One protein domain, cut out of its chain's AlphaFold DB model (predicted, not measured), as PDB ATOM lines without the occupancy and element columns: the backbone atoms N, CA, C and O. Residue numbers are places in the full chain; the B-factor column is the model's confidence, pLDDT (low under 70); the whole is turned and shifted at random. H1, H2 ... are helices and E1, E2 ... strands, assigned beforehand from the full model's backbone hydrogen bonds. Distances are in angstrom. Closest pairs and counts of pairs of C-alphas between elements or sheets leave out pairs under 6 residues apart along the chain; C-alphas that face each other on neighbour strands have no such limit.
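This is residues 156 to 205 of the 225 residues of the protein "4Fe-4S ferredoxin-type domain-containing protein" of Halomonas sulfidaeris (UniProt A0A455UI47). Two short strands, E1 and E2, lie side by side as a small parallel sheet, and the longer helix H2 runs back over one face of this sheet, with the short helix H1 making the corner between E1 and H2 at one end of a narrow, long body. The unnamed stretch of residues 156 to 170 leads to the other end, where it turns near Thr 167 and leads into E1. The printed part has 50 residues, with two named helices and two named strands in the order E1, H1, H2, E2; the sheet's order is E1, E2, and the class is mixed, helices and strands. The whole is compact, with a radius of gyration of the C-alphas of 10.7 A and spans of 33, 16 and 15 A.

The sheet is made of E1, residues 171 to 174, and E2, residues 201 to 204, which are parallel neighbours with 32 degrees between their directions. The C-alphas of residues 173 and 203 face each other at 4.6 A. Within hydrogen-bond range are N 174 and O 203, 2.8 A apart, and N 203 and O 172, also 2.8 A apart. The closest C-alphas of E2 and the helix H2, residues 185 to 197, are those of Glu 196 and Val 202, 6.7 A apart. Those of E1 and H2 are Leu 174 and Lys 192, with their C-alphas 7.3 A apart. H2 and the short helix H1, residues 178 to 182, touch only at the corner by their link, H2 with residues 186 to 188 alone; the closest C-alphas are those of Asn 180 and Ala 188, 6.0 A apart. H1 and E2 are apart. E1, H1, H2 and E2 form a strand-helix-strand unit, two parallel neighbour strands with helices between them along the chain, and its crossover is right-handed. In H1 and H2 every O i to N i+4 pair is within hydrogen-bond range.

E1 begins at C-alpha 171, (34.165, -14.370, 28.044), and is 9.9 A long from first to last C-alpha. E2 is 10.1 A long and ends at C-alpha 204, (33.280, -9.083, 37.642). H2 is 18.4 A long, from C-alpha 185 at (24.971, -12.344, 47.322) to C-alpha 197. H1 is 6.1 A long.

The two C-alphas farthest apart are those of Thr 167 and Met 183, at 33.6 A. The first and last printed C-alphas, of Leu 156 and Asn 205, are 8.2 A apart. The links E1 to H1, H1 to H2 and H2 to E2 are tight. The printed part has no cut. The mean pLDDT of the printed part of this model is 91.4, and no printed residue is under 70.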
ATOM      1  N   LEU A 156      31.441  -9.317  45.925       92.12
ATOM      2  CA  LEU A 156      32.574  -8.868  45.115       92.12
ATOM      3  C   LEU A 156      33.901  -8.820  45.883       92.12
ATOM      4  O   LEU A 156      34.954  -8.909  45.263       92.12
ATOM      5  N   ALA A 157      33.870  -8.682  47.214       88.69
ATOM      6  CA  ALA A 157      35.081  -8.750  48.037       88.69
ATOM      7  C   ALA A 157      35.540 -10.184  48.343       88.69
ATOM      8  O   ALA A 157      36.703 -10.380  48.675       88.69
ATOM      9  N   SER A 158      34.635 -11.162  48.265       86.00
ATOM     10  CA  SER A 158      34.912 -12.582  48.535       86.00
ATOM     11  C   SER A 158      34.923 -13.444  47.271       86.00
ATOM     12  O   SER A 158      35.273 -14.617  47.329       86.00
ATOM     13  N   ALA A 159      34.527 -12.878  46.131       87.19
ATOM     14  CA  ALA A 159      34.430 -13.593  44.878       87.19
ATOM     15  C   ALA A 159      35.823 -13.924  44.346       87.19
ATOM     16  O   ALA A 159      36.645 -13.045  44.083       87.19
ATOM     17  N   GLU A 160      36.058 -15.213  44.151       83.06
ATOM     18  CA  GLU A 160      37.260 -15.709  43.502       83.06
ATOM     19  C   GLU A 160      37.240 -15.398  42.004       83.06
ATOM     20  O   GLU A 160      36.180 -15.299  41.370       83.06
ATOM     21  N   ALA A 161      38.439 -15.275  41.432       81.88
ATOM     22  CA  ALA A 161      38.602 -15.198  39.990       81.88
ATOM     23  C   ALA A 161      37.999 -16.440  39.314       81.88
ATOM     24  O   ALA A 161      37.960 -17.528  39.892       81.88
ATOM     25  N   SER A 162      37.534 -16.274  38.075       83.06
ATOM     26  CA  SER A 162      37.056 -17.397  37.268       83.06
ATOM     27  C   SER A 162      38.138 -18.474  37.168       83.06
ATOM     28  O   SER A 162      39.252 -18.189  36.729       83.06
ATOM     29  N   GLN A 163      37.786 -19.708  37.534       80.94
ATOM     30  CA  GLN A 163      38.695 -20.861  37.494       80.94
ATOM     31  C   GLN A 163      38.864 -21.427  36.070       80.94
ATOM     32  O   GLN A 163      39.697 -22.300  35.845       80.94
ATOM     33  N   GLN A 164      38.102 -20.914  35.094       84.25
ATOM     34  CA  GLN A 164      38.229 -21.310  33.691       84.25
ATOM     35  C   GLN A 164      39.618 -20.969  33.110       84.25
ATOM     36  O   GLN A 164      40.140 -19.877  33.383       84.25
ATOM     37  N   PRO A 165      40.202 -21.847  32.269       81.31
ATOM     38  CA  PRO A 165      41.505 -21.629  31.644       81.31
ATOM     39  C   PRO A 165      41.598 -20.281  30.924       81.31
ATOM     40  O   PRO A 165      40.620 -19.798  30.352       81.31
ATOM     41  N   ALA A 166      42.794 -19.687  30.892       74.56
ATOM     42  CA  ALA A 166      43.051 -18.463  30.125       74.56
ATOM     43  C   ALA A 166      42.855 -18.647  28.607       74.56
ATOM     44  O   ALA A 166      42.676 -17.674  27.890       74.56
ATOM     45  N   THR A 167      42.847 -19.894  28.128       78.06
ATOM     46  CA  THR A 167      42.581 -20.270  26.732       78.06
ATOM     47  C   THR A 167      41.089 -20.310  26.379       78.06
ATOM     48  O   THR A 167      40.739 -20.582  25.232       78.06
ATOM     49  N   THR A 168      40.197 -20.054  27.342       81.75
ATOM     50  CA  THR A 168      38.746 -20.032  27.112       81.75
ATOM     51  C   THR A 168      38.379 -18.851  26.220       81.75
ATOM     52  O   THR A 168      38.600 -17.705  26.587       81.75
ATOM     53  N   THR A 169      37.767 -19.118  25.066       86.00
ATOM     54  CA  THR A 169      37.381 -18.075  24.098       86.00
ATOM     55  C   THR A 169      36.050 -17.392  24.423       86.00
ATOM     56  O   THR A 169      35.724 -16.360  23.843       86.00
ATOM     57  N   ARG A 170      35.254 -17.964  25.333       92.94
ATOM     58  CA  ARG A 170      33.950 -17.433  25.750       92.94
ATOM     59  C   ARG A 170      34.104 -16.613  27.025       92.94
ATOM     60  O   ARG A 170      34.205 -17.176  28.110       92.94
ATOM     61  N   GLU A 171      34.080 -15.293  26.905       95.06
ATOM     62  CA  GLU A 171      34.165 -14.370  28.044       95.06
ATOM     63  C   GLU A 171      32.825 -13.668  28.295       95.06
ATOM     64  O   GLU A 171      32.064 -13.388  27.367       95.06
ATOM     65  N   VAL A 172      32.520 -13.383  29.562       95.81
ATOM     66  CA  VAL A 172      31.322 -12.630  29.959       95.81
ATOM     67  C   VAL A 172      31.612 -11.748  31.167       95.81
ATOM     68  O   VAL A 172      32.290 -12.165  32.103       95.81
ATOM     69  N   LEU A 173      31.068 -10.530  31.184       94.38
ATOM     70  CA  LEU A 173      31.071  -9.670  32.365       94.38
ATOM     71  C   LEU A 173      29.763  -9.857  33.140       94.38
ATOM     72  O   LEU A 173      28.695  -9.459  32.675       94.38
ATOM     73  N   LEU A 174      29.847 -10.413  34.346       95.25
ATOM     74  CA  LEU A 174      28.737 -10.435  35.290       95.25
ATOM     75  C   LEU A 174      28.731  -9.120  36.078       95.25
ATOM     76  O   LEU A 174      29.526  -8.913  36.997       95.25
ATOM     77  N   PHE A 175      27.818  -8.223  35.711       94.75
ATOM     78  CA  PHE A 175      27.606  -6.976  36.437       94.75
ATOM     79  C   PHE A 175      26.813  -7.240  37.724       94.75
ATOM     80  O   PHE A 175      25.611  -7.502  37.681       94.75
ATOM     81  N   VAL A 176      27.474  -7.137  38.876       94.56
ATOM     82  CA  VAL A 176      26.844  -7.277  40.194       94.56
ATOM     83  C   VAL A 176      26.492  -5.893  40.729       94.56
ATOM     84  O   VAL A 176      27.369  -5.068  40.992       94.56
ATOM     85  N   ASP A 177      25.196  -5.624  40.881       93.62
ATOM     86  CA  ASP A 177      24.720  -4.361  41.443       93.62
ATOM     87  C   ASP A 177      24.890  -4.281  42.972       93.62
ATOM     88  O   ASP A 177      25.302  -5.227  43.641       93.62
ATOM     89  N   THR A 178      24.574  -3.122  43.557       92.19
ATOM     90  CA  THR A 178      24.695  -2.894  45.006       92.19
ATOM     91  C   THR A 178      23.835  -3.859  45.832       92.19
ATOM     92  O   THR A 178      24.251  -4.257  46.917       92.19
ATOM     93  N   PHE A 179      22.665  -4.260  45.330       92.94
ATOM     94  CA  PHE A 179      21.742  -5.134  46.056       92.94
ATOM     95  C   PHE A 179      22.251  -6.573  46.068       92.94
ATOM     96  O   PHE A 179      22.420  -7.157  47.136       92.94
ATOM     97  N   ASN A 180      22.600  -7.111  44.901       94.06
ATOM     98  CA  ASN A 180      23.204  -8.431  44.780       94.06
ATOM     99  C   ASN A 180      24.566  -8.489  45.473       94.06
ATOM    100  O   ASN A 180      24.934  -9.528  45.999       94.06
ATOM    101  N   ASN A 181      25.315  -7.385  45.543       94.00
ATOM    102  CA  ASN A 181      26.596  -7.405  46.236       94.00
ATOM    103  C   ASN A 181      26.454  -7.495  47.766       94.00
ATOM    104  O   ASN A 181      27.207  -8.238  48.397       94.00
ATOM    105  N   TYR A 182      25.529  -6.724  48.359       93.56
ATOM    106  CA  TYR A 182      25.462  -6.536  49.817       93.56
ATOM    107  C   TYR A 182      24.281  -7.211  50.525       93.56
ATOM    108  O   TYR A 182      24.323  -7.377  51.744       93.56
ATOM    109  N   MET A 183      23.230  -7.585  49.798       93.12
ATOM    110  CA  MET A 183      21.988  -8.132  50.360       93.12
ATOM    111  C   MET A 183      21.693  -9.531  49.814       93.12
ATOM    112  O   MET A 183      21.432 -10.450  50.584       93.12
ATOM    113  N   GLU A 184      21.799  -9.704  48.496       93.62
ATOM    114  CA  GLU A 184      21.411 -10.928  47.782       93.62
ATOM    115  C   GLU A 184      22.614 -11.602  47.096       93.62
ATOM    116  O   GLU A 184      22.565 -11.980  45.926       93.62
ATOM    117  N   GLY A 185      23.718 -11.764  47.834       93.81
ATOM    118  CA  GLY A 185      24.971 -12.344  47.322       93.81
ATOM    119  C   GLY A 185      24.820 -13.727  46.689       93.81
ATOM    120  O   GLY A 185      25.568 -14.077  45.777       93.81
ATOM    121  N   ASP A 186      23.839 -14.507  47.134       94.44
ATOM    122  CA  ASP A 186      23.611 -15.857  46.625       94.44
ATOM    123  C   ASP A 186      23.082 -15.868  45.186       94.44
ATOM    124  O   ASP A 186      23.452 -16.760  44.421       94.44
ATOM    125  N   ASN A 187      22.342 -14.835  44.767       95.19
ATOM    126  CA  ASN A 187      21.928 -14.668  43.371       95.19
ATOM    127  C   ASN A 187      23.152 -14.474  42.462       95.19
ATOM    128  O   ASN A 187      23.265 -15.120  41.418       95.19
ATOM    129  N   ALA A 188      24.114 -13.644  42.884       94.94
ATOM    130  CA  ALA A 188      25.358 -13.426  42.144       94.94
ATOM    131  C   ALA A 188      26.236 -14.691  42.095       94.94
ATOM    132  O   ALA A 188      26.763 -15.033  41.033       94.94
ATOM    133  N   LYS A 189      26.342 -15.432  43.209       95.38
ATOM    134  CA  LYS A 189      27.044 -16.729  43.255       95.38
ATOM    135  C   LYS A 189      26.411 -17.748  42.308       95.38
ATOM    136  O   LYS A 189      27.130 -18.430  41.578       95.38
ATOM    137  N   ALA A 190      25.082 -17.860  42.316       96.44
ATOM    138  CA  ALA A 190      24.352 -18.782  41.454       96.44
ATOM    139  C   ALA A 190      24.535 -18.424  39.973       96.44
ATOM    140  O   ALA A 190      24.860 -19.302  39.174       96.44
ATOM    141  N   ALA A 191      24.425 -17.139  39.621       96.94
ATOM    142  CA  ALA A 191      24.660 -16.661  38.261       96.94
ATOM    143  C   ALA A 191      26.090 -16.967  37.783       96.94
ATOM    144  O   ALA A 191      26.261 -17.525  36.699       96.94
ATOM    145  N   LYS A 192      27.110 -16.684  38.609       96.19
ATOM    146  CA  LYS A 192      28.509 -17.027  38.307       96.19
ATOM    147  C   LYS A 192      28.670 -18.529  38.056       96.19
ATOM    148  O   LYS A 192      29.223 -18.903  37.029       96.19
ATOM    149  N   ARG A 193      28.121 -19.379  38.933       95.38
ATOM    150  CA  ARG A 193      28.205 -20.845  38.805       95.38
ATOM    151  C   ARG A 193      27.589 -21.352  37.501       95.38
ATOM    152  O   ARG A 193      28.179 -22.207  36.851       95.38
ATOM    153  N   VAL A 194      26.421 -20.837  37.118       96.62
ATOM    154  CA  VAL A 194      25.746 -21.233  35.870       96.62
ATOM    155  C   VAL A 194      26.564 -20.817  34.646       96.62
ATOM    156  O   VAL A 194      26.733 -21.617  33.730       96.62
ATOM    157  N   LEU A 195      27.111 -19.599  34.638       95.69
ATOM    158  CA  LEU A 195      27.947 -19.113  33.537       95.69
ATOM    159  C   LEU A 195      29.252 -19.914  33.413       95.69
ATOM    160  O   LEU A 195      29.627 -20.307  32.309       95.69
ATOM    161  N   GLU A 196      29.907 -20.215  34.535       94.69
ATOM    162  CA  GLU A 196      31.117 -21.044  34.553       94.69
ATOM    163  C   GLU A 196      30.828 -22.483  34.103       94.69
ATOM    164  O   GLU A 196      31.605 -23.040  33.331       94.69
ATOM    165  N   ALA A 197      29.695 -23.064  34.516       94.00
ATOM    166  CA  ALA A 197      29.255 -24.386  34.062       94.00
ATOM    167  C   ALA A 197      28.904 -24.414  32.564       94.00
ATOM    168  O   ALA A 197      29.093 -25.430  31.902       94.00
ATOM    169  N   ALA A 198      28.447 -23.290  32.008       94.38
ATOM    170  CA  ALA A 198      28.229 -23.113  30.573       94.38
ATOM    171  C   ALA A 198      29.533 -22.866  29.776       94.38
ATOM    172  O   ALA A 198      29.486 -22.652  28.561       94.38
ATOM    173  N   GLY A 199      30.694 -22.900  30.443       93.25
ATOM    174  CA  GLY A 199      32.010 -22.753  29.826       93.25
ATOM    175  C   GLY A 199      32.425 -21.305  29.561       93.25
ATOM    176  O   GLY A 199      33.287 -21.075  28.716       93.25
ATOM    177  N   TYR A 200      31.813 -20.327  30.238       95.62
ATOM    178  CA  TYR A 200      32.244 -18.930  30.160       95.62
ATOM    179  C   TYR A 200      33.288 -18.607  31.227       95.62
ATOM    180  O   TYR A 200      33.141 -18.961  32.397       95.62
ATOM    181  N   ARG A 201      34.299 -17.830  30.841       95.12
ATOM    182  CA  ARG A 201      35.176 -17.114  31.765       95.12
ATOM    183  C   ARG A 201      34.443 -15.872  32.274       95.12
ATOM    184  O   ARG A 201      34.127 -14.965  31.503       95.12
ATOM    185  N   VAL A 202      34.139 -15.847  33.571       95.56
ATOM    186  CA  VAL A 202      33.332 -14.781  34.185       95.56
ATOM    187  C   VAL A 202      34.225 -13.684  34.759       95.56
ATOM    188  O   VAL A 202      35.012 -13.910  35.678       95.56
ATOM    189  N   HIS A 203      34.050 -12.471  34.250       93.25
ATOM    190  CA  HIS A 203      34.632 -11.244  34.779       93.25
ATOM    191  C   HIS A 203      33.621 -10.549  35.690       93.25
ATOM    192  O   HIS A 203      32.415 -10.619  35.463       93.25
ATOM    193  N   LEU A 204      34.108  -9.847  36.710       93.62
ATOM    194  CA  LEU A 204      33.280  -9.083  37.642       93.62
ATOM    195  C   LEU A 204      33.572  -7.588  37.504       93.62
ATOM    196  O   LEU A 204      34.675  -7.191  37.130       93.62
ATOM    197  N   ASN A 205      32.597  -6.747  37.844       92.00
ATOM    198  CA  ASN A 205      32.675  -5.281  37.784       92.00
ATOM    199  C   ASN A 205      33.502  -4.663  38.936       92.00
ATOM    200  O   ASN A 205      33.045  -3.743  39.620       92.00
TER     201      ASN A 205